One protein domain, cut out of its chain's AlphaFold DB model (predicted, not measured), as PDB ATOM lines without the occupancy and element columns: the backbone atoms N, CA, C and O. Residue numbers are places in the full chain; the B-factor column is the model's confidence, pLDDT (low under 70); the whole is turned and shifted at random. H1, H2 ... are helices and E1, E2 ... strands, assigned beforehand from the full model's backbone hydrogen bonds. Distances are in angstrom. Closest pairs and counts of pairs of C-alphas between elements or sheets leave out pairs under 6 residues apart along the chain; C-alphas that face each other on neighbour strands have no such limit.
ATOM      1  N   MET A   2     189.385  -0.829  19.313       91.31
ATOM      2  CA  MET A   2     189.002  -1.284  17.971       91.31
ATOM      3  C   MET A   2     190.142  -1.205  16.949       91.31
ATOM      4  O   MET A   2     190.469  -2.209  16.325       91.31
ATOM      5  N   ARG A   3     190.848  -0.071  16.869       90.75
ATOM      6  CA  ARG A   3     192.016   0.067  15.981       90.75
ATOM      7  C   ARG A   3     193.110  -0.979  16.231       90.75
ATOM      8  O   ARG A   3     193.703  -1.488  15.290       90.75
ATOM      9  N   TYR A   4     193.365  -1.328  17.493       90.19
ATOM     10  CA  TYR A   4     194.338  -2.369  17.837       90.19
ATOM     11  C   TYR A   4     193.858  -3.759  17.396       90.19
ATOM     12  O   TYR A   4     194.633  -4.517  16.821       90.19
ATOM     13  N   ALA A   5     192.572  -4.072  17.593       92.50
ATOM     14  CA  ALA A   5     191.979  -5.311  17.094       92.50
ATOM     15  C   ALA A   5     192.054  -5.409  15.560       92.50
ATOM     16  O   ALA A   5     192.349  -6.484  15.039       92.50
ATOM     17  N   ALA A   6     191.855  -4.295  14.850       93.88
ATOM     18  CA  ALA A   6     191.997  -4.231  13.398       93.88
ATOM     19  C   ALA A   6     193.430  -4.552  12.948       93.88
ATOM     20  O   ALA A   6     193.611  -5.419  12.100       93.88
ATOM     21  N   ILE A   7     194.440  -3.941  13.583       92.25
ATOM     22  CA  ILE A   7     195.862  -4.230  13.316       92.25
ATOM     23  C   ILE A   7     196.168  -5.712  13.569       92.25
ATOM     24  O   ILE A   7     196.712  -6.388  12.705       92.25
ATOM     25  N   LEU A   8     195.734  -6.255  14.713       93.50
ATOM     26  CA  LEU A   8     195.940  -7.669  15.037       93.50
ATOM     27  C   LEU A   8     195.294  -8.628  14.036       93.50
ATOM     28  O   LEU A   8     195.789  -9.744  13.880       93.50
ATOM     29  N   CYS A   9     194.158  -8.249  13.452       93.06
ATOM     30  CA  CYS A   9     193.497  -9.028  12.414       93.06
ATOM     31  C   CYS A   9     194.221  -8.886  11.081       93.06
ATOM     32  O   CYS A   9     194.416  -9.886  10.400       93.06
ATOM     33  N   ARG A  10     194.661  -7.680  10.720       88.69
ATOM     34  CA  ARG A  10     195.431  -7.441   9.499       88.69
ATOM     35  C   ARG A  10     196.680  -8.320   9.453       88.69
ATOM     36  O   ARG A  10     196.862  -9.036   8.477       88.69
ATOM     37  N   ASP A  11     197.439  -8.353  10.545       88.62
ATOM     38  CA  ASP A  11     198.730  -9.045  10.619       88.62
ATOM     39  C   ASP A  11     198.605 -10.589  10.727       88.62
ATOM     40  O   ASP A  11     199.606 -11.297  10.647       88.62
ATOM     41  N   ASP A  12     197.393 -11.134  10.903       90.12
ATOM     42  CA  ASP A  12     197.130 -12.578  11.008       90.12
ATOM     43  C   ASP A  12     195.999 -13.011  10.059       90.12
ATOM     44  O   ASP A  12     194.816 -12.748  10.298       90.12
ATOM     45  N   SER A  13     196.355 -13.725   8.989       85.62
ATOM     46  CA  SER A  13     195.414 -14.201   7.964       85.62
ATOM     47  C   SER A  13     194.382 -15.209   8.480       85.62
ATOM     48  O   SER A  13     193.337 -15.382   7.853       85.62
ATOM     49  N   LYS A  14     194.610 -15.838   9.643       90.81
ATOM     50  CA  LYS A  14     193.631 -16.739  10.277       90.81
ATOM     51  C   LYS A  14     192.505 -15.980  10.977       90.81
ATOM     52  O   LYS A  14     191.477 -16.575  11.309       90.81
ATOM     53  N   LYS A  15     192.681 -14.681  11.232       93.81
ATOM     54  CA  LYS A  15     191.669 -13.835  11.870       93.81
ATOM     55  C   LYS A  15     190.682 -13.261  10.843       93.81
ATOM     56  O   LYS A  15     190.974 -13.226   9.647       93.81
ATOM     57  N   PRO A  16     189.501 -12.791  11.282       94.81
ATOM     58  CA  PRO A  16     188.522 -12.168  10.390       94.81
ATOM     59  C   PRO A  16     189.090 -10.966   9.627       94.81
ATOM     60  O   PRO A  16     190.016 -10.312  10.099       94.81
ATOM     61  N   PHE A  17     188.509 -10.646   8.471       94.94
ATOM     62  CA  PHE A  17     188.812  -9.405   7.756       94.94
ATOM     63  C   PHE A  17     188.263  -8.226   8.563       94.94
ATOM     64  O   PHE A  17     187.052  -8.137   8.770       94.94
ATOM     65  N   ALA A  18     189.133  -7.361   9.076       95.94
ATOM     66  CA  ALA A  18     188.732  -6.305   9.998       95.94
ATOM     67  C   ALA A  18     188.729  -4.944   9.311       95.94
ATOM     68  O   ALA A  18     189.787  -4.439   8.958       95.94
ATOM     69  N   ILE A  19     187.546  -4.345   9.184       96.06
ATOM     70  CA  ILE A  19     187.379  -2.995   8.644       96.06
ATOM     71  C   ILE A  19     187.194  -2.054   9.827       96.06
ATOM     72  O   ILE A  19     186.215  -2.174  10.566       96.06
ATOM     73  N   TYR A  20     188.142  -1.143  10.024       96.38
ATOM     74  CA  TYR A  20     188.069  -0.108  11.050       96.38
ATOM     75  C   TYR A  20     187.660   1.218  10.426       96.38
ATOM     76  O   TYR A  20     188.340   1.711   9.533       96.38
ATOM     77  N   VAL A  21     186.585   1.816  10.928       95.06
ATOM     78  CA  VAL A  21     186.085   3.114  10.473       95.06
ATOM     79  C   VAL A  21     185.752   3.969  11.688       95.06
ATOM     80  O   VAL A  21     185.169   3.474  12.643       95.06
ATOM     81  N   SER A  22     186.135   5.245  11.654       91.94
ATOM     82  CA  SER A  22     185.712   6.240  12.648       91.94
ATOM     83  C   SER A  22     184.636   7.140  12.045       91.94
ATOM     84  O   SER A  22     184.740   7.508  10.868       91.94
ATOM     85  N   PHE A  23     183.632   7.510  12.836       90.56
ATOM     86  CA  PHE A  23     182.567   8.444  12.454       90.56
ATOM     87  C   PHE A  23     182.631   9.779  13.208       90.56
ATOM     88  O   PHE A  23     181.658  10.526  13.228       90.56
ATOM     89  N   ASN A  24     183.802  10.150  13.728       84.81
ATOM     90  CA  ASN A  24     184.033  11.364  14.522       84.81
ATOM     91  C   ASN A  24     183.651  12.717  13.876       84.81
ATOM     92  O   ASN A  24     183.765  13.754  14.521       84.81
ATOM     93  N   ARG A  25     183.235  12.742  12.605       85.31
ATOM     94  CA  ARG A  25     182.810  13.947  11.869       85.31
ATOM     95  C   ARG A  25     181.328  13.973  11.515       85.31
ATOM     96  O   ARG A  25     180.905  14.891  10.815       85.31
ATOM     97  N   TYR A  26     180.546  12.997  11.971       86.06
ATOM     98  CA  TYR A  26     179.130  12.891  11.622       86.06
ATOM     99  C   TYR A  26     178.329  14.147  12.029       86.06
ATOM    100  O   TYR A  26     177.439  14.566  11.293       86.06
ATOM    101  N   TYR A  27     178.716  14.810  13.128       79.25
ATOM    102  CA  TYR A  27     178.119  16.061  13.611       79.25
ATOM    103  C   TYR A  27     178.132  17.174  12.557       79.25
ATOM    104  O   TYR A  27     177.272  18.050  12.545       79.25
ATOM    105  N   ARG A  28     179.104  17.152  11.635       83.69
ATOM    106  CA  ARG A  28     179.205  18.164  10.581       83.69
ATOM    107  C   ARG A  28     178.033  18.089   9.621       83.69
ATOM    108  O   ARG A  28     177.783  19.067   8.936       83.69
ATOM    109  N   LEU A  29     177.329  16.961   9.571       87.12
ATOM    110  CA  LEU A  29     176.139  16.783   8.757       87.12
ATOM    111  C   LEU A  29     174.873  17.267   9.482       87.12
ATOM    112  O   LEU A  29     173.833  17.363   8.841       87.12
ATOM    113  N   GLU A  30     174.903  17.558  10.790       83.31
ATOM    114  CA  GLU A  30     173.708  17.945  11.567       83.31
ATOM    115  C   GLU A  30     172.969  19.162  10.970       83.31
ATOM    116  O   GLU A  30     171.747  19.079  10.839       83.31
ATOM    117  N   PRO A  31     173.641  20.229  10.479       82.56
ATOM    118  CA  PRO A  31     172.956  21.364   9.845       82.56
ATOM    119  C   PRO A  31     172.088  20.978   8.639       82.56
ATOM    120  O   PRO A  31     171.171  21.711   8.251       82.56
ATOM    121  N   MET A  32     172.354  19.826   8.017       85.69
ATOM    122  CA  MET A  32     171.541  19.325   6.914       85.69
ATOM    123  C   MET A  32     170.132  18.953   7.371       85.69
ATOM    124  O   MET A  32     169.217  19.121   6.574       85.69
ATOM    125  N   LEU A  33     169.935  18.526   8.625       82.75
ATOM    126  CA  LEU A  33     168.614  18.175   9.164       82.75
ATOM    127  C   LEU A  33     167.619  19.333   9.067       82.75
ATOM    128  O   LEU A  33     166.446  19.112   8.785       82.75
ATOM    129  N   VAL A  34     168.102  20.563   9.255       77.81
ATOM    130  CA  VAL A  34     167.283  21.780   9.156       77.81
ATOM    131  C   VAL A  34     167.239  22.297   7.716       77.81
ATOM    132  O   VAL A  34     166.199  22.739   7.236       77.81
ATOM    133  N   SER A  35     168.369  22.244   7.007       77.69
ATOM    134  CA  SER A  35     168.520  22.906   5.705       77.69
ATOM    135  C   SER A  35     168.127  22.062   4.486       77.69
ATOM    136  O   SER A  35     167.990  22.617   3.393       77.69
ATOM    137  N   ARG A  36     167.961  20.735   4.613       81.94
ATOM    138  CA  ARG A  36     167.719  19.826   3.475       81.94
ATOM    139  C   ARG A  36     166.687  18.743   3.781       81.94
ATOM    140  O   ARG A  36     166.835  17.966   4.715       81.94
ATOM    141  N   ALA A  37     165.717  18.580   2.883       84.38
ATOM    142  CA  ALA A  37     164.689  17.540   3.004       84.38
ATOM    143  C   ALA A  37     165.240  16.100   2.913       84.38
ATOM    144  O   ALA A  37     164.650  15.178   3.467       84.38
ATOM    145  N   ASN A  38     166.368  15.890   2.225       88.19
ATOM    146  CA  ASN A  38     166.998  14.576   2.042       88.19
ATOM    147  C   ASN A  38     168.187  14.324   2.990       88.19
ATOM    148  O   ASN A  38     169.036  13.483   2.694       88.19
ATOM    149  N   ALA A  39     168.273  15.045   4.114       90.12
ATOM    150  CA  ALA A  39     169.388  14.955   5.060       90.12
ATOM    151  C   ALA A  39     169.674  13.523   5.535       90.12
ATOM    152  O   ALA A  39     170.818  13.082   5.491       90.12
ATOM    153  N   ILE A  40     168.629  12.775   5.904       91.56
ATOM    154  CA  ILE A  40     168.753  11.384   6.365       91.56
ATOM    155  C   ILE A  40     169.349  10.483   5.279       91.56
ATOM    156  O   ILE A  40     170.269   9.714   5.545       91.56
ATOM    157  N   THR A  41     168.881  10.613   4.037       93.00
ATOM    158  CA  THR A  41     169.414   9.840   2.907       93.00
ATOM    159  C   THR A  41     170.888  10.155   2.670       93.00
ATOM    160  O   THR A  41     171.690   9.246   2.491       93.00
ATOM    161  N   LEU A  42     171.273  11.431   2.729       94.38
ATOM    162  CA  LEU A  42     172.671  11.834   2.566       94.38
ATOM    163  C   LEU A  42     173.552  11.366   3.734       94.38
ATOM    164  O   LEU A  42     174.705  10.998   3.513       94.38
ATOM    165  N   PHE A  43     173.013  11.326   4.954       94.38
ATOM    166  CA  PHE A  43     173.681  10.726   6.106       94.38
ATOM    167  C   PHE A  43     173.915   9.222   5.901       94.38
ATOM    168  O   PHE A  43     175.028   8.745   6.125       94.38
ATOM    169  N   HIS A  44     172.925   8.478   5.392       95.44
ATOM    170  CA  HIS A  44     173.101   7.061   5.042       95.44
ATOM    171  C   HIS A  44     174.217   6.877   4.013       95.44
ATOM    172  O   HIS A  44     175.128   6.078   4.235       95.44
ATOM    173  N   SER A  45     174.187   7.651   2.924       96.31
ATOM    174  CA  SER A  45     175.230   7.623   1.896       96.31
ATOM    175  C   SER A  45     176.607   7.927   2.490       96.31
ATOM    176  O   SER A  45     177.573   7.241   2.168       96.31
ATOM    177  N   TRP A  46     176.709   8.895   3.407       96.19
ATOM    178  CA  TRP A  46     177.959   9.215   4.098       96.19
ATOM    179  C   TRP A  46     178.472   8.048   4.952       96.19
ATOM    180  O   TRP A  46     179.641   7.680   4.833       96.19
ATOM    181  N   VAL A  47     177.614   7.410   5.759       96.19
ATOM    182  CA  VAL A  47     178.002   6.251   6.585       96.19
ATOM    183  C   VAL A  47     178.529   5.112   5.710       96.19
ATOM    184  O   VAL A  47     179.596   4.554   5.977       96.19
ATOM    185  N   LEU A  48     177.809   4.782   4.636       97.44
ATOM    186  CA  LEU A  48     178.182   3.704   3.720       97.44
ATOM    187  C   LEU A  48     179.456   4.031   2.931       97.44
ATOM    188  O   LEU A  48     180.315   3.159   2.786       97.44
ATOM    189  N   ALA A  49     179.624   5.282   2.491       97.25
ATOM    190  CA  ALA A  49     180.851   5.758   1.857       97.25
ATOM    191  C   ALA A  49     182.062   5.564   2.773       97.25
ATOM    192  O   ALA A  49     183.071   5.004   2.351       97.25
ATOM    193  N   ARG A  50     181.954   5.968   4.044       97.12
ATOM    194  CA  ARG A  50     183.027   5.823   5.040       97.12
ATOM    195  C   ARG A  50     183.406   4.359   5.267       97.12
ATOM    196  O   ARG A  50     184.592   4.055   5.364       97.12
ATOM    197  N   ILE A  51     182.428   3.451   5.308       97.31
ATOM    198  CA  ILE A  51     182.687   2.006   5.418       97.31
ATOM    199  C   ILE A  51     183.434   1.491   4.183       97.31
ATOM    200  O   ILE A  51     184.400   0.750   4.333       97.31
ATOM    201  N   ILE A  52     183.013   1.881   2.975       96.75
ATOM    202  CA  ILE A  52     183.650   1.445   1.721       96.75
ATOM    203  C   ILE A  52     185.079   1.995   1.607       96.75
ATOM    204  O   ILE A  52     185.982   1.239   1.258       96.75
ATOM    205  N   LEU A  53     185.307   3.265   1.958       96.06
ATOM    206  CA  LEU A  53     186.648   3.860   1.996       96.06
ATOM    207  C   LEU A  53     187.566   3.110   2.969       96.06
ATOM    208  O   LEU A  53     188.656   2.699   2.585       96.06
ATOM    209  N   ALA A  54     187.095   2.826   4.186       95.38
ATOM    210  CA  ALA A  54     187.855   2.035   5.156       95.38
ATOM    211  C   ALA A  54     188.132   0.600   4.665       95.38
ATOM    212  O   ALA A  54     189.188   0.023   4.936       95.38
ATOM    213  N   ALA A  55     187.184   0.006   3.935       93.69
ATOM    214  CA  ALA A  55     187.343  -1.314   3.339       93.69
ATOM    215  C   ALA A  55     188.435  -1.321   2.256       93.69
ATOM    216  O   ALA A  55     189.249  -2.244   2.214       93.69
ATOM    217  N   TYR A  56     188.467  -0.275   1.422       92.31
ATOM    218  CA  TYR A  56     189.516  -0.049   0.430       92.31
ATOM    219  C   TYR A  56     190.883   0.135   1.092       92.31
ATOM    220  O   TYR A  56     191.811  -0.589   0.741       92.31
ATOM    221  N   GLU A  57     191.001   1.016   2.092       90.94
ATOM    222  CA  GLU A  57     192.252   1.244   2.835       90.94
ATOM    223  C   GLU A  57     192.812  -0.059   3.424       90.94
ATOM    224  O   GLU A  57     194.001  -0.347   3.302       90.94
ATOM    225  N   THR A  58     191.939  -0.902   3.986       89.75
ATOM    226  CA  THR A  58     192.330  -2.186   4.596       89.75
ATOM    227  C   THR A  58     193.011  -3.136   3.599       89.75
ATOM    228  O   THR A  58     193.855  -3.935   4.004       89.75
ATOM    229  N   ILE A  59     192.650  -3.077   2.313       85.88
ATOM    230  CA  ILE A  59     193.217  -3.928   1.252       85.88
ATOM    231  C   ILE A  59     194.348  -3.243   0.498       85.88
ATOM    232  O   ILE A  59     195.316  -3.904   0.140       85.88
ATOM    233  N   ALA A  60     194.260  -1.934   0.271       81.81
ATOM    234  CA  ALA A  60     195.340  -1.179  -0.352       81.81
ATOM    235  C   ALA A  60     196.647  -1.324   0.451       81.81
ATOM    236  O   ALA A  60     197.719  -1.463  -0.134       81.81
ATOM    237  N   ASP A  61     196.542  -1.401   1.781       73.19
ATOM    238  CA  ASP A  61     197.669  -1.609   2.691       73.19
ATOM    239  C   ASP A  61     198.378  -2.970   2.536       73.19
ATOM    240  O   ASP A  61     199.516  -3.105   2.992       73.19
ATOM    241  N   THR A  62     197.755  -3.994   1.936       71.06
ATOM    242  CA  THR A  62     198.383  -5.324   1.826       71.06
ATOM    243  C   THR A  62     199.353  -5.444   0.648       71.06
ATOM    244  O   THR A  62     200.117  -6.400   0.620       71.06
ATOM    245  N   ASN A  63     199.382  -4.488  -0.297       63.44
ATOM    246  CA  ASN A  63     200.239  -4.486  -1.505       63.44
ATOM    247  C   ASN A  63     200.175  -5.766  -2.375       63.44
ATOM    248  O   ASN A  63     201.012  -5.965  -3.254       63.44
ATOM    249  N   GLU A  64     199.185  -6.634  -2.160       70.31
ATOM    250  CA  GLU A  64     199.080  -7.951  -2.806       70.31
ATOM    251  C   GLU A  64     198.267  -7.930  -4.110       70.31
ATOM    252  O   GLU A  64     198.257  -8.915  -4.848       70.31
ATOM    253  N   PHE A  65     197.594  -6.819  -4.418       74.12
ATOM    254  CA  PHE A  65     196.590  -6.761  -5.480       74.12
ATOM    255  C   PHE A  65     196.830  -5.600  -6.448       74.12
ATOM    256  O   PHE A  65     197.228  -4.506  -6.045       74.12
ATOM    257  N   ASN A  66     196.577  -5.833  -7.740       78.94
ATOM    258  CA  ASN A  66     196.648  -4.780  -8.752       78.94
ATOM    259  C   ASN A  66     195.398  -3.873  -8.704       78.94
ATOM    260  O   ASN A  66     194.378  -4.203  -8.097       78.94
ATOM    261  N   GLN A  67     195.482  -2.707  -9.348       78.31
ATOM    262  CA  GLN A  67     194.425  -1.689  -9.315       78.31
ATOM    263  C   GLN A  67     193.136  -2.114 -10.035       78.31
ATOM    264  O   GLN A  67     192.050  -1.761  -9.581       78.31
ATOM    265  N   ASP A  68     193.227  -2.876 -11.126       80.25
ATOM    266  CA  ASP A  68     192.050  -3.314 -11.892       80.25
ATOM    267  C   ASP A  68     191.200  -4.307 -11.095       80.25
ATOM    268  O   ASP A  68     189.968  -4.228 -11.074       80.25
ATOM    269  N   ASP A  69     191.873  -5.205 -10.386       80.75
ATOM    270  CA  ASP A  69     191.266  -6.138  -9.459       80.75
ATOM    271  C   ASP A  69     190.553  -5.383  -8.327       80.75
ATOM    272  O   ASP A  69     189.357  -5.593  -8.108       80.75
ATOM    273  N   ILE A  70     191.230  -4.416  -7.693       82.00
ATOM    274  CA  ILE A  70     190.630  -3.568  -6.652       82.00
ATOM    275  C   ILE A  70     189.388  -2.830  -7.172       82.00
ATOM    276  O   ILE A  70     188.336  -2.870  -6.526       82.00
ATOM    277  N   CYS A  71     189.463  -2.224  -8.360       83.44
ATOM    278  CA  CYS A  71     188.327  -1.557  -8.998       83.44
ATOM    279  C   CYS A  71     187.137  -2.506  -9.183       83.44
ATOM    280  O   CYS A  71     186.008  -2.162  -8.830       83.44
ATOM    281  N   ARG A  72     187.373  -3.721  -9.690       85.31
ATOM    282  CA  ARG A  72     186.315  -4.722  -9.879       85.31
ATOM    283  C   ARG A  72     185.649  -5.102  -8.558       85.31
ATOM    284  O   ARG A  72     184.435  -5.288  -8.512       85.31
ATOM    285  N   TRP A  73     186.417  -5.231  -7.483       85.94
ATOM    286  CA  TRP A  73     185.902  -5.660  -6.178       85.94
ATOM    287  C   TRP A  73     185.095  -4.587  -5.462       85.94
ATOM    288  O   TRP A  73     184.138  -4.911  -4.757       85.94
ATOM    289  N   LEU A  74     185.437  -3.326  -5.712       87.31
ATOM    290  CA  LEU A  74     184.671  -2.154  -5.306       87.31
ATOM    291  C   LEU A  74     183.447  -1.900  -6.202       87.31
ATOM    292  O   LEU A  74     182.855  -0.827  -6.128       87.31
ATOM    293  N   ASN A  75     183.063  -2.859  -7.053       87.75
ATOM    294  CA  ASN A  75     181.979  -2.725  -8.028       87.75
ATOM    295  C   ASN A  75     182.152  -1.496  -8.940       87.75
ATOM    296  O   ASN A  75     181.177  -0.839  -9.288       87.75
ATOM    297  N   TYR A  76     183.396  -1.194  -9.324       87.75
ATOM    298  CA  TYR A  76     183.779  -0.057 -10.164       87.75
ATOM    299  C   TYR A  76     183.471   1.325  -9.566       87.75
ATOM    300  O   TYR A  76     183.510   2.326 -10.281       87.75
ATOM    301  N   LEU A  77     183.231   1.406  -8.252       90.62
ATOM    302  CA  LEU A  77     183.137   2.688  -7.559       90.62
ATOM    303  C   LEU A  77     184.476   3.425  -7.615       90.62
ATOM    304  O   LEU A  77     185.526   2.896  -7.240       90.62
ATOM    305  N   ASN A  78     184.429   4.686  -8.038       90.62
ATOM    306  CA  ASN A  78     185.603   5.544  -8.061       90.62
ATOM    307  C   ASN A  78     185.894   6.082  -6.651       90.62
ATOM    308  O   ASN A  78     185.184   6.952  -6.145       90.62
ATOM    309  N   ILE A  79     186.978   5.595  -6.042       92.00
ATOM    310  CA  ILE A  79     187.398   5.986  -4.689       92.00
ATOM    311  C   ILE A  79     187.634   7.495  -4.558       92.00
ATOM    312  O   ILE A  79     187.225   8.079  -3.559       92.00
ATOM    313  N   LYS A  80     188.208   8.160  -5.568       92.69
ATOM    314  CA  LYS A  80     188.465   9.611  -5.504       92.69
ATOM    315  C   LYS A  80     187.173  10.425  -5.487       92.69
ATOM    316  O   LYS A  80     187.077  11.421  -4.773       92.69
ATOM    317  N   GLU A  81     186.167  10.001  -6.251       94.44
ATOM    318  CA  GLU A  81     184.849  10.644  -6.209       94.44
ATOM    319  C   GLU A  81     184.132  10.356  -4.882       94.44
ATOM    320  O   GLU A  81     183.461  11.237  -4.347       94.44
ATOM    321  N   LEU A  82     184.338   9.174  -4.289       95.44
ATOM    322  CA  LEU A  82     183.802   8.832  -2.971       95.44
ATOM    323  C   LEU A  82     184.419   9.690  -1.850       95.44
ATOM    324  O   LEU A  82     183.695  10.221  -1.007       95.44
ATOM    325  N   GLU A  83     185.739   9.896  -1.869       95.44
ATOM    326  CA  GLU A  83     186.445  10.813  -0.959       95.44
ATOM    327  C   GLU A  83     185.937  12.252  -1.103       95.44
ATOM    328  O   GLU A  83     185.694  12.947  -0.111       95.44
ATOM    329  N   LYS A  84     185.737  12.703  -2.346       95.75
ATOM    330  CA  LYS A  84     185.211  14.035  -2.652       95.75
ATOM    331  C   LYS A  84     183.774  14.204  -2.154       95.75
ATOM    332  O   LYS A  84     183.481  15.231  -1.540       95.75
ATOM    333  N   LEU A  85     182.910  13.205  -2.349       96.19
ATOM    334  CA  LEU A  85     181.543  13.187  -1.819       96.19
ATOM    335  C   LEU A  85     181.547  13.329  -0.292       96.19
ATOM    336  O   LEU A  85     180.907  14.240   0.237       96.19
ATOM    337  N   VAL A  86     182.320  12.491   0.411       95.69
ATOM    338  CA  VAL A  86     182.477  12.563   1.876       95.69
ATOM    339  C   VAL A  86     182.954  13.952   2.299       95.69
ATOM    340  O   VAL A  86     182.346  14.577   3.166       95.69
ATOM    341  N   GLY A  87     183.989  14.481   1.642       93.06
ATOM    342  CA  GLY A  87     184.538  15.799   1.945       93.06
ATOM    343  C   GLY A  87     183.565  16.956   1.695       93.06
ATOM    344  O   GLY A  87     183.644  17.968   2.392       93.06
ATOM    345  N   ARG A  88     182.647  16.843   0.726       93.31
ATOM    346  CA  ARG A  88     181.600  17.850   0.486       93.31
ATOM    347  C   ARG A  88     180.485  17.779   1.517       93.31
ATOM    348  O   ARG A  88     180.071  18.834   1.999       93.31
ATOM    349  N   LEU A  89     180.040  16.574   1.869       93.00
ATOM    350  CA  LEU A  89     179.031  16.354   2.907       93.00
ATOM    351  C   LEU A  89     179.520  16.878   4.262       93.00
ATOM    352  O   LEU A  89     178.838  17.686   4.881       93.00
ATOM    353  N   GLU A  90     180.755  16.554   4.657       90.38
ATOM    354  CA  GLU A  90     181.380  17.065   5.891       90.38
ATOM    355  C   GLU A  90     181.582  18.595   5.901       90.38
ATOM    356  O   GLU A  90     181.875  19.174   6.945       90.38
ATOM    357  N   LYS A  91     181.467  19.265   4.747       88.06
ATOM    358  CA  LYS A  91     181.543  20.730   4.607       88.06
ATOM    359  C   LYS A  91     180.177  21.378   4.358       88.06
ATOM    360  O   LYS A  91     180.132  22.574   4.086       88.06
ATOM    361  N   ASN A  92     179.082  20.614   4.399       84.75
ATOM    362  CA  ASN A  92     177.725  21.059   4.051       84.75
ATOM    363  C   ASN A  92     177.594  21.689   2.652       84.75
ATOM    364  O   ASN A  92     176.656  22.442   2.379       84.75
ATOM    365  N   LEU A  93     178.506  21.372   1.728       85.75
ATOM    366  CA  LEU A  93     178.470  21.929   0.377       85.75
ATOM    367  C   LEU A  93     177.338  21.285  -0.439       85.75
ATOM    368  O   LEU A  93     177.017  20.108  -0.233       85.75
ATOM    369  N   PRO A  94     176.690  22.023  -1.359       86.00
ATOM    370  CA  PRO A  94     175.701  21.434  -2.260       86.00
ATOM    371  C   PRO A  94     176.364  20.347  -3.108       86.00
ATOM    372  O   PRO A  94     177.525  20.491  -3.486       86.00
ATOM    373  N   LEU A  95     175.669  19.250  -3.392       90.12
ATOM    374  CA  LEU A  95     176.210  18.203  -4.259       90.12
ATOM    375  C   LEU A  95     175.982  18.567  -5.727       90.12
ATOM    376  O   LEU A  95     174.972  19.175  -6.078       90.12
ATOM    377  N   THR A  96     176.936  18.212  -6.580       92.50
ATOM    378  CA  THR A  96     176.730  18.190  -8.034       92.50
ATOM    379  C   THR A  96     175.848  17.001  -8.422       92.50
ATOM    380  O   THR A  96     175.696  16.064  -7.642       92.50
ATOM    381  N   THR A  97     175.293  16.995  -9.637       92.06
ATOM    382  CA  THR A  97     174.463  15.877 -10.124       92.06
ATOM    383  C   THR A  97     175.201  14.539 -10.051       92.06
ATOM    384  O   THR A  97     174.668  13.582  -9.510       92.06
ATOM    385  N   GLN A  98     176.467  14.500 -10.478       90.94
ATOM    386  CA  GLN A  98     177.297  13.290 -10.422       90.94
ATOM    387  C   GLN A  98     177.507  12.785  -8.986       90.94
ATOM    388  O   GLN A  98     177.442  11.589  -8.727       90.94
ATOM    389  N   GLU A  99     177.736  13.694  -8.036       92.81
ATOM    390  CA  GLU A  99     177.894  13.339  -6.620       92.81
ATOM    391  C   GLU A  99     176.573  12.869  -5.999       92.81
ATOM    392  O   GLU A  99     176.583  12.012  -5.119       92.81
ATOM    393  N   GLN A 100     175.439  13.404  -6.458       92.81
ATOM    394  CA  GLN A 100     174.114  12.959  -6.035       92.81
ATOM    395  C   GLN A 100     173.796  11.557  -6.573       92.81
ATOM    396  O   GLN A 100     173.278  10.731  -5.824       92.81
ATOM    397  N   ASP A 101     174.134  11.278  -7.832       92.44
ATOM    398  CA  ASP A 101     173.980   9.952  -8.434       92.44
ATOM    399  C   ASP A 101     174.848   8.925  -7.697       92.44
ATOM    400  O   ASP A 101     174.338   7.900  -7.246       92.44
ATOM    401  N   LEU A 102     176.118   9.262  -7.436       94.00
ATOM    402  CA  LEU A 102     177.009   8.440  -6.615       94.00
ATOM    403  C   LEU A 102     176.429   8.199  -5.214       94.00
ATOM    404  O   LEU A 102     176.446   7.074  -4.726       94.00
ATOM    405  N   ALA A 103     175.883   9.230  -4.561       93.81
ATOM    406  CA  ALA A 103     175.258   9.079  -3.248       93.81
ATOM    407  C   ALA A 103     174.067   8.102  -3.272       93.81
ATOM    408  O   ALA A 103     173.887   7.349  -2.314       93.81
ATOM    409  N   ASN A 104     173.292   8.081  -4.357       91.69
ATOM    410  CA  ASN A 104     172.155   7.175  -4.534       91.69
ATOM    411  C   ASN A 104     172.592   5.720  -4.811       91.69
ATOM    412  O   ASN A 104     171.885   4.785  -4.435       91.69
ATOM    413  N   GLU A 105     173.756   5.505  -5.435       92.69
ATOM    414  CA  GLU A 105     174.337   4.169  -5.656       92.69
ATOM    415  C   GLU A 105     174.847   3.506  -4.360       92.69
ATOM    416  O   GLU A 105     174.977   2.273  -4.270       92.69
ATOM    417  N   LEU A 106     175.127   4.313  -3.332       95.44
ATOM    418  CA  LEU A 106     175.569   3.852  -2.020       95.44
ATOM    419  C   LEU A 106     174.387   3.291  -1.226       95.44
ATOM    420  O   LEU A 106     173.685   3.995  -0.506       95.44
ATOM    421  N   THR A 107     174.194   1.980  -1.340       95.56
ATOM    422  CA  THR A 107     173.152   1.236  -0.626       95.56
ATOM    423  C   THR A 107     173.753   0.161   0.271       95.56
ATOM    424  O   THR A 107     174.834  -0.362  -0.002       95.56
ATOM    425  N   ILE A 108     173.019  -0.244   1.314       95.94
ATOM    426  CA  ILE A 108     173.443  -1.328   2.218       95.94
ATOM    427  C   ILE A 108     173.732  -2.619   1.434       95.94
ATOM    428  O   ILE A 108     174.670  -3.347   1.757       95.94
ATOM    429  N   TYR A 109     172.944  -2.901   0.391       95.69
ATOM    430  CA  TYR A 109     173.160  -4.047  -0.491       95.69
ATOM    431  C   TYR A 109     174.502  -3.951  -1.228       95.69
ATOM    432  O   TYR A 109     175.287  -4.898  -1.189       95.69
ATOM    433  N   ASN A 110     174.796  -2.799  -1.837       94.25
ATOM    434  CA  ASN A 110     176.060  -2.580  -2.535       94.25
ATOM    435  C   ASN A 110     177.254  -2.697  -1.571       94.25
ATOM    436  O   ASN A 110     178.197  -3.438  -1.840       94.25
ATOM    437  N   THR A 111     177.171  -2.079  -0.390       96.50
ATOM    438  CA  THR A 111     178.208  -2.182   0.649       96.50
ATOM    439  C   THR A 111     178.447  -3.628   1.089       96.50
ATOM    440  O   THR A 111     179.597  -4.052   1.191       96.50
ATOM    441  N   LYS A 112     177.388  -4.422   1.305       96.94
ATOM    442  CA  LYS A 112     177.520  -5.855   1.627       96.94
ATOM    443  C   LYS A 112     178.196  -6.635   0.503       96.94
ATOM    444  O   LYS A 112     179.082  -7.432   0.791       96.94
ATOM    445  N   ASN A 113     177.815  -6.386  -0.750       95.56
ATOM    446  CA  ASN A 113     178.420  -7.048  -1.904       95.56
ATOM    447  C   ASN A 113     179.909  -6.729  -2.032       95.56
ATOM    448  O   ASN A 113     180.699  -7.635  -2.286       95.56
ATOM    449  N   ILE A 114     180.294  -5.470  -1.815       95.31
ATOM    450  CA  ILE A 114     181.701  -5.064  -1.784       95.31
ATOM    451  C   ILE A 114     182.425  -5.841  -0.682       95.31
ATOM    452  O   ILE A 114     183.392  -6.534  -0.976       95.31
ATOM    453  N   ILE A 115     181.924  -5.836   0.558       95.62
ATOM    454  CA  ILE A 115     182.545  -6.582   1.668       95.62
ATOM    455  C   ILE A 115     182.663  -8.083   1.347       95.62
ATOM    456  O   ILE A 115     183.705  -8.684   1.599       95.62
ATOM    457  N   ASP A 116     181.635  -8.697   0.760       94.69
ATOM    458  CA  ASP A 116     181.664 -10.106   0.360       94.69
ATOM    459  C   ASP A 116     182.686 -10.387  -0.750       94.69
ATOM    460  O   ASP A 116     183.312 -11.452  -0.743       94.69
ATOM    461  N   ASN A 117     182.883  -9.460  -1.691       93.06
ATOM    462  CA  ASN A 117     183.970  -9.551  -2.660       93.06
ATOM    463  C   ASN A 117     185.309  -9.538  -1.921       93.06
ATOM    464  O   ASN A 117     186.068 -10.497  -2.057       93.06
ATOM    465  N   LEU A 118     185.542  -8.536  -1.064       90.69
ATOM    466  CA  LEU A 118     186.772  -8.375  -0.276       90.69
ATOM    467  C   LEU A 118     187.103  -9.606   0.583       90.69
ATOM    468  O   LEU A 118     188.267  -9.997   0.690       90.69
ATOM    469  N   LEU A 119     186.093 -10.280   1.141       91.88
ATOM    470  CA  LEU A 119     186.274 -11.541   1.867       91.88
ATOM    471  C   LEU A 119     186.816 -12.673   0.989       91.88
ATOM    472  O   LEU A 119     187.700 -13.412   1.425       91.88
ATOM    473  N   LYS A 120     186.318 -12.808  -0.248       89.75
ATOM    474  CA  LYS A 120     186.779 -13.854  -1.180       89.75
ATOM    475  C   LYS A 120     188.252 -13.678  -1.528       89.75
ATOM    476  O   LYS A 120     188.984 -14.657  -1.581       89.75
ATOM    477  N   ILE A 121     188.676 -12.439  -1.736       86.81
ATOM    478  CA  ILE A 121     190.028 -12.104  -2.194       86.81
ATOM    479  C   ILE A 121     191.032 -12.204  -1.061       86.81
ATOM    480  O   ILE A 121     192.072 -12.834  -1.203       86.81
ATOM    481  N   SER A 122     190.682 -11.644   0.099       87.25
ATOM    482  CA  SER A 122     191.508 -11.766   1.301       87.25
ATOM    483  C   SER A 122     191.574 -13.204   1.829       87.25
ATOM    484  O   SER A 122     192.298 -13.465   2.785       87.25
ATOM    485  N   CYS A 123     190.824 -14.139   1.225       89.44
ATOM    486  CA  CYS A 123     190.686 -15.529   1.652       89.44
ATOM    487  C   CYS A 123     190.224 -15.657   3.111       89.44
ATOM    488  O   CYS A 123     190.577 -16.610   3.809       89.44
ATOM    489  N   ARG A 124     189.414 -14.702   3.585       91.25
ATOM    490  CA  ARG A 124     188.924 -14.670   4.966       91.25
ATOM    491  C   ARG A 124     187.453 -15.082   5.023       91.25
ATOM    492  O   ARG A 124     186.635 -14.596   4.246       91.25
ATOM    493  N   PRO A 125     187.062 -15.947   5.975       92.38
ATOM    494  CA  PRO A 125     185.710 -16.502   6.006       92.38
ATOM    495  C   PRO A 125     184.651 -15.507   6.502       92.38
ATOM    496  O   PRO A 125     183.461 -15.691   6.244       92.38
ATOM    497  N   ARG A 126     185.060 -14.496   7.280       95.88
ATOM    498  CA  ARG A 126     184.172 -13.544   7.960       95.88
ATOM    499  C   ARG A 126     184.814 -12.165   8.051       95.88
ATOM    500  O   ARG A 126     186.037 -12.060   8.142       95.88
ATOM    501  N   CYS A 127     183.973 -11.137   8.086       96.88
ATOM    502  CA  CYS A 127     184.333  -9.744   8.304       96.88
ATOM    503  C   CYS A 127     183.871  -9.285   9.693       96.88
ATOM    504  O   CYS A 127     182.752  -9.588  10.121       96.88
ATOM    505  N   ILE A 128     184.718  -8.519  10.376       97.00
ATOM    506  CA  ILE A 128     184.317  -7.704  11.523       97.00
ATOM    507  C   ILE A 128     184.332  -6.231  11.108       97.00
ATOM    508  O   ILE A 128     185.348  -5.731  10.627       97.00
ATOM    509  N   LEU A 129     183.202  -5.543  11.289       96.94
ATOM    510  CA  LEU A 129     183.126  -4.089  11.121       96.94
ATOM    511  C   LEU A 129     183.316  -3.448  12.490       96.94
ATOM    512  O   LEU A 129     182.534  -3.704  13.404       96.94
ATOM    513  N   LEU A 130     184.361  -2.646  12.629       96.31
ATOM    514  CA  LEU A 130     184.729  -1.944  13.848       96.31
ATOM    515  C   LEU A 130     184.410  -0.460  13.650       96.31
ATOM    516  O   LEU A 130     185.212   0.283  13.086       96.31
ATOM    517  N   LEU A 131     183.200  -0.083  14.054       94.06
ATOM    518  CA  LEU A 131     182.616   1.244  13.899       94.06
ATOM    519  C   LEU A 131     182.940   2.077  15.147       94.06
ATOM    520  O   LEU A 131     182.232   2.005  16.153       94.06
ATOM    521  N   ASP A 132     184.049   2.808  15.105       90.69
ATOM    522  CA  ASP A 132     184.492   3.663  16.204       90.69
ATOM    523  C   ASP A 132     183.889   5.069  16.098       90.69
ATOM    524  O   ASP A 132     183.508   5.511  15.010       90.69
ATOM    525  N   ASP A 133     183.789   5.776  17.225       81.56
ATOM    526  CA  ASP A 133     183.172   7.108  17.326       81.56
ATOM    527  C   ASP A 133     181.780   7.189  16.663       81.56
ATOM    528  O   ASP A 133     181.377   8.218  16.125       81.56
ATOM    529  N   ALA A 134     181.078   6.054  16.639       66.00
ATOM    530  CA  ALA A 134     179.853   5.833  15.881       66.00
ATOM    531  C   ALA A 134     178.623   6.449  16.545       66.00
ATOM    532  O   ALA A 134     177.724   6.926  15.858       66.00
ATOM    533  N   ALA A 135     178.596   6.415  17.876       62.97
ATOM    534  CA  ALA A 135     177.482   6.897  18.673       62.97
ATOM    535  C   ALA A 135     177.892   8.037  19.603       62.97
ATOM    536  O   ALA A 135     177.567   8.025  20.791       62.97
ATOM    537  N   LEU A 136     178.648   8.984  19.049       62.81
ATOM    538  CA  LEU A 136     178.935  10.250  19.704       62.81
ATOM    539  C   LEU A 136     177.623  10.996  19.935       62.81
ATOM    540  O   LEU A 136     176.680  10.922  19.148       62.81
ATOM    541  N   THR A 137     177.549  11.647  21.076       60.16
ATOM    542  CA  THR A 137     176.351  12.299  21.582       60.16
ATOM    543  C   THR A 137     175.966  13.437  20.639       60.16
ATOM    544  O   THR A 137     176.848  14.020  20.017       60.16
ATOM    545  N   LEU A 138     174.679  13.804  20.594       57.78
ATOM    546  CA  LEU A 138     174.138  15.128  20.201       57.78
ATOM    547  C   LEU A 138     173.230  15.191  18.961       57.78
ATOM    548  O   LEU A 138     172.511  16.178  18.845       57.78
ATOM    549  N   THR A 139     173.118  14.153  18.120       73.12
ATOM    550  CA  THR A 139     172.090  14.135  17.045       73.12
ATOM    551  C   THR A 139     171.262  12.841  17.043       73.12
ATOM    552  O   THR A 139     171.574  11.907  16.294       73.12
ATOM    553  N   PRO A 140     170.209  12.748  17.884       73.25
ATOM    554  CA  PRO A 140     169.357  11.561  18.023       73.25
ATOM    555  C   PRO A 140     168.833  10.978  16.710       73.25
ATOM    556  O   PRO A 140     168.772   9.760  16.545       73.25
ATOM    557  N   GLU A 141     168.488  11.848  15.763       81.00
ATOM    558  CA  GLU A 141     167.968  11.493  14.449       81.00
ATOM    559  C   GLU A 141     168.986  10.648  13.682       81.00
ATOM    560  O   GLU A 141     168.671   9.560  13.208       81.00
ATOM    561  N   TYR A 142     170.237  11.102  13.622       87.56
ATOM    562  CA  TYR A 142     171.310  10.349  12.979       87.56
ATOM    563  C   TYR A 142     171.686   9.090  13.748       87.56
ATOM    564  O   TYR A 142     172.038   8.094  13.123       87.56
ATOM    565  N   MET A 143     171.575   9.085  15.076       84.88
ATOM    566  CA  MET A 143     171.865   7.891  15.869       84.88
ATOM    567  C   MET A 143     170.872   6.760  15.595       84.88
ATOM    568  O   MET A 143     171.293   5.634  15.323       84.88
ATOM    569  N   GLY A 144     169.568   7.055  15.573       84.19
ATOM    570  CA  GLY A 144     168.550   6.059  15.228       84.19
ATOM    571  C   GLY A 144     168.768   5.459  13.837       84.19
ATOM    572  O   GLY A 144     168.703   4.242  13.652       84.19
ATOM    573  N   GLU A 145     169.109   6.305  12.867       90.44
ATOM    574  CA  GLU A 145     169.392   5.891  11.493       90.44
ATOM    575  C   GLU A 145     170.708   5.104  11.376       90.44
ATOM    576  O   GLU A 145     170.780   4.095  10.671       90.44
ATOM    577  N   PHE A 146     171.743   5.496  12.122       92.12
ATOM    578  CA  PHE A 146     173.002   4.761  12.201       92.12
ATOM    579  C   PHE A 146     172.789   3.343  12.740       92.12
ATOM    580  O   PHE A 146     173.328   2.385  12.178       92.12
ATOM    581  N   PHE A 147     171.989   3.178  13.798       90.06
ATOM    582  CA  PHE A 147     171.708   1.855  14.351       90.06
ATOM    583  C   PHE A 147     170.829   0.994  13.438       90.06
ATOM    584  O   PHE A 147     170.999  -0.229  13.416       90.06
ATOM    585  N   ASP A 148     169.971   1.602  12.613       90.38
ATOM    586  CA  ASP A 148     169.250   0.874  11.564       90.38
ATOM    587  C   ASP A 148     170.221   0.332  10.496       90.38
ATOM    588  O   ASP A 148     170.158  -0.849  10.130       90.38
ATOM    589  N   ILE A 149     171.204   1.140  10.073       93.75
ATOM    590  CA  ILE A 149     172.297   0.699   9.186       93.75
ATOM    591  C   ILE A 149     173.119  -0.411   9.854       93.75
ATOM    592  O   ILE A 149     173.331  -1.467   9.253       93.75
ATOM    593  N   PHE A 150     173.556  -0.210  11.101       93.25
ATOM    594  CA  PHE A 150     174.341  -1.171  11.881       93.25
ATOM    595  C   PHE A 150     173.658  -2.540  11.945       93.25
ATOM    596  O   PHE A 150     174.265  -3.566  11.620       93.25
ATOM    597  N   ARG A 151     172.380  -2.559  12.335       92.12
ATOM    598  CA  ARG A 151     171.573  -3.777  12.445       92.12
ATOM    599  C   ARG A 151     171.421  -4.451  11.090       92.12
ATOM    600  O   ARG A 151     171.577  -5.666  10.987       92.12
ATOM    601  N   THR A 152     171.161  -3.666  10.047       94.38
ATOM    602  CA  THR A 152     170.909  -4.189   8.704       94.38
ATOM    603  C   THR A 152     172.186  -4.698   8.037       94.38
ATOM    604  O   THR A 152     172.112  -5.659   7.276       94.38
ATOM    605  N   LEU A 153     173.368  -4.143   8.328       95.38
ATOM    606  CA  LEU A 153     174.657  -4.622   7.803       95.38
ATOM    607  C   LEU A 153     175.026  -6.030   8.286       95.38
ATOM    608  O   LEU A 153     175.749  -6.742   7.587       95.38
ATOM    609  N   LYS A 154     174.519  -6.450   9.450       94.69
ATOM    610  CA  LYS A 154     174.777  -7.773  10.027       94.69
ATOM    611  C   LYS A 154     174.351  -8.889   9.068       94.69
ATOM    612  O   LYS A 154     173.233  -8.918   8.557       94.69
ATOM    613  N   THR A 155     175.244  -9.850   8.857       95.38
ATOM    614  CA  THR A 155     174.966 -11.106   8.140       95.38
ATOM    615  C   THR A 155     175.669 -12.263   8.853       95.38
ATOM    616  O   THR A 155     176.393 -12.056   9.824       95.38
ATOM    617  N   ALA A 156     175.511 -13.497   8.366       94.75
ATOM    618  CA  ALA A 156     176.290 -14.631   8.878       94.75
ATOM    619  C   ALA A 156     177.814 -14.444   8.701       94.75
ATOM    620  O   ALA A 156     178.605 -15.025   9.447       94.75
ATOM    621  N   LYS A 157     178.229 -13.624   7.723       96.75
ATOM    622  CA  LYS A 157     179.636 -13.332   7.422       96.75
ATOM    623  C   LYS A 157     180.112 -11.998   7.986       96.75
ATOM    624  O   LYS A 157     181.302 -11.871   8.243       96.75
ATOM    625  N   ILE A 158     179.220 -11.030   8.191       97.19
ATOM    626  CA  ILE A 158     179.552  -9.663   8.611       97.19
ATOM    627  C   ILE A 158     179.066  -9.437  10.043       97.19
ATOM    628  O   ILE A 158     177.867  -9.451  10.319       97.19
ATOM    629  N   SER A 159     180.007  -9.210  10.957       95.94
ATOM    630  CA  SER A 159     179.734  -8.939  12.370       95.94
ATOM    631  C   SER A 159     180.095  -7.498  12.736       95.94
ATOM    632  O   SER A 159     181.271  -7.221  12.986       95.94
ATOM    633  N   PRO A 160     179.118  -6.581  12.813       95.00
ATOM    634  CA  PRO A 160     179.387  -5.213  13.222       95.00
ATOM    635  C   PRO A 160     179.574  -5.090  14.742       95.00
ATOM    636  O   PRO A 160     179.062  -5.892  15.539       95.00
ATOM    637  N   LYS A 161     180.383  -4.107  15.138       93.88
ATOM    638  CA  LYS A 161     180.708  -3.699  16.509       93.88
ATOM    639  C   LYS A 161     180.794  -2.176  16.510       93.88
ATOM    640  O   LYS A 161     181.513  -1.633  15.680       93.88
ATOM    641  N   ALA A 162     180.072  -1.515  17.408       91.38
ATOM    642  CA  ALA A 162     180.070  -0.061  17.527       91.38
ATOM    643  C   ALA A 162     180.506   0.356  18.934       91.38
ATOM    644  O   ALA A 162     180.162  -0.330  19.900       91.38
ATOM    645  N   SER A 163     181.285   1.431  19.046       88.69
ATOM    646  CA  SER A 163     181.505   2.103  20.329       88.69
ATOM    647  C   SER A 163     180.308   3.004  20.635       88.69
ATOM    648  O   SER A 163     179.781   3.676  19.748       88.69
ATOM    649  N   VAL A 164     179.838   2.947  21.883       83.75
ATOM    650  CA  VAL A 164     178.623   3.628  22.349       83.75
ATOM    651  C   VAL A 164     178.829   4.194  23.745       83.75
ATOM    652  O   VAL A 164     179.576   3.616  24.539       83.75
ATOM    653  N   TYR A 165     178.133   5.288  24.045       80.38
ATOM    654  CA  TYR A 165     178.163   5.953  25.342       80.38
ATOM    655  C   TYR A 165     176.871   5.645  26.113       80.38
ATOM    656  O   TYR A 165     175.772   5.935  25.636       80.38
TER     657      TYR A 165
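What this domain is: This is residues 2 to 165 of the 514 residues of the protein "Zinc ribbon domain-containing protein" of candidate division WWE3 bacterium (UniProt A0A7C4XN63). A small sheet of three parallel strands, E1, E2 and E3, has helices over both faces: H4, H8 and H9 cover one face and the short H1 lies over part of the other. The long H4 runs through the middle with H8 side by side; H6 and H7 pack on H4 away from the sheet, and H2 and H3 lie by one end of H4. The printed part has 164 residues, with nine named helices and three named strands in the order H1 E1 H2 H3 H4 H5 H6 H7 H8 E2 H9 E3; the sheet's order is E1 E2 E3 and the class is mostly helix. The whole is compact, with a radius of gyration of the C-alphas of 15.4 A, and spans 46 by 36 by 23 A.

How they stand to each other: E2, residues 127 to 135, is the inner strand and bends by 65 degrees at residue 132. Edge strand E1, residues 17 to 22, is parallel to E2 at 12 degrees, with N 130 and O 19 within hydrogen-bond range at 2.8 A. Edge strand E3, residues 158 to 164, is parallel to E2 at 21 degrees, with N 161 and O 129 within range at 2.8 A. Three layers, helices on both faces of the sheet, are made by H1, residues 2 to 10, at a height of 8.0 A on one face, and H4, residues 39 to 60, H8, residues 108 to 121, and H9, residues 140 to 153, on the opposite face at 9.5, 9.4 and 9.0 A. H4, the hub, touches H8 at a shallow tilt of 5 degrees, the same way; their closest C-alphas, Ile 52 and Thr 111, are 6.6 A apart. H6, residues 79 to 89, touches H4, closest C-alphas Trp 46 and Val 86, 6.0 A. H7, residues 97 to 105, touches residues 42 to 46 of H4 alone, about perpendicular at 77 degrees, closest C-alphas Ser 45 and Ala 103, 5.3 A. H5, residues 67 to 73, only just touches H8, with 3 pairs of C-alphas within 8 A, the closest Trp 73 and Asn 117, 5.6 A. H3, residues 31 to 35, only just touches H4, with 3 such pairs, and only at the corner, closest C-alphas Met 32 and Ala 39, 5.2 A. H2, residues 26 to 29, is close to H4 but not clearly touching, closest C-alphas Leu 29 and Phe 43, 7.1 A. Two strand-helix-strand units, parallel neighbour strands with helices between, are E1, H2 to H8, E2 and E2, H9, E3, the latter with a right-handed crossover. Every O i to N i+4 pair is within hydrogen-bond range in H1, H3 and H5 to H9, and 17 of 18 in H4; H2 is too short for one.

Where its parts are: H1 begins at C-alpha 2 (189.002, -1.284, 17.971). H4 measures 31.0 A from C-alpha 39 (169.388, 14.955, 5.060) to C-alpha 60, H8 20.3 A, H9 19.9 A and E2 20.8 A. E3, 19.1 A, ends at C-alpha 164 (178.623, 3.628, 22.349).

The domain as a whole: The two C-alphas farthest apart, Lys 14 and Ser 35, are 47.2 A apart. The printed part has no cut, and no link is long. Mean pLDDT of the printed part is 89.2; residue 63 and residues 134 to 138 are under 70.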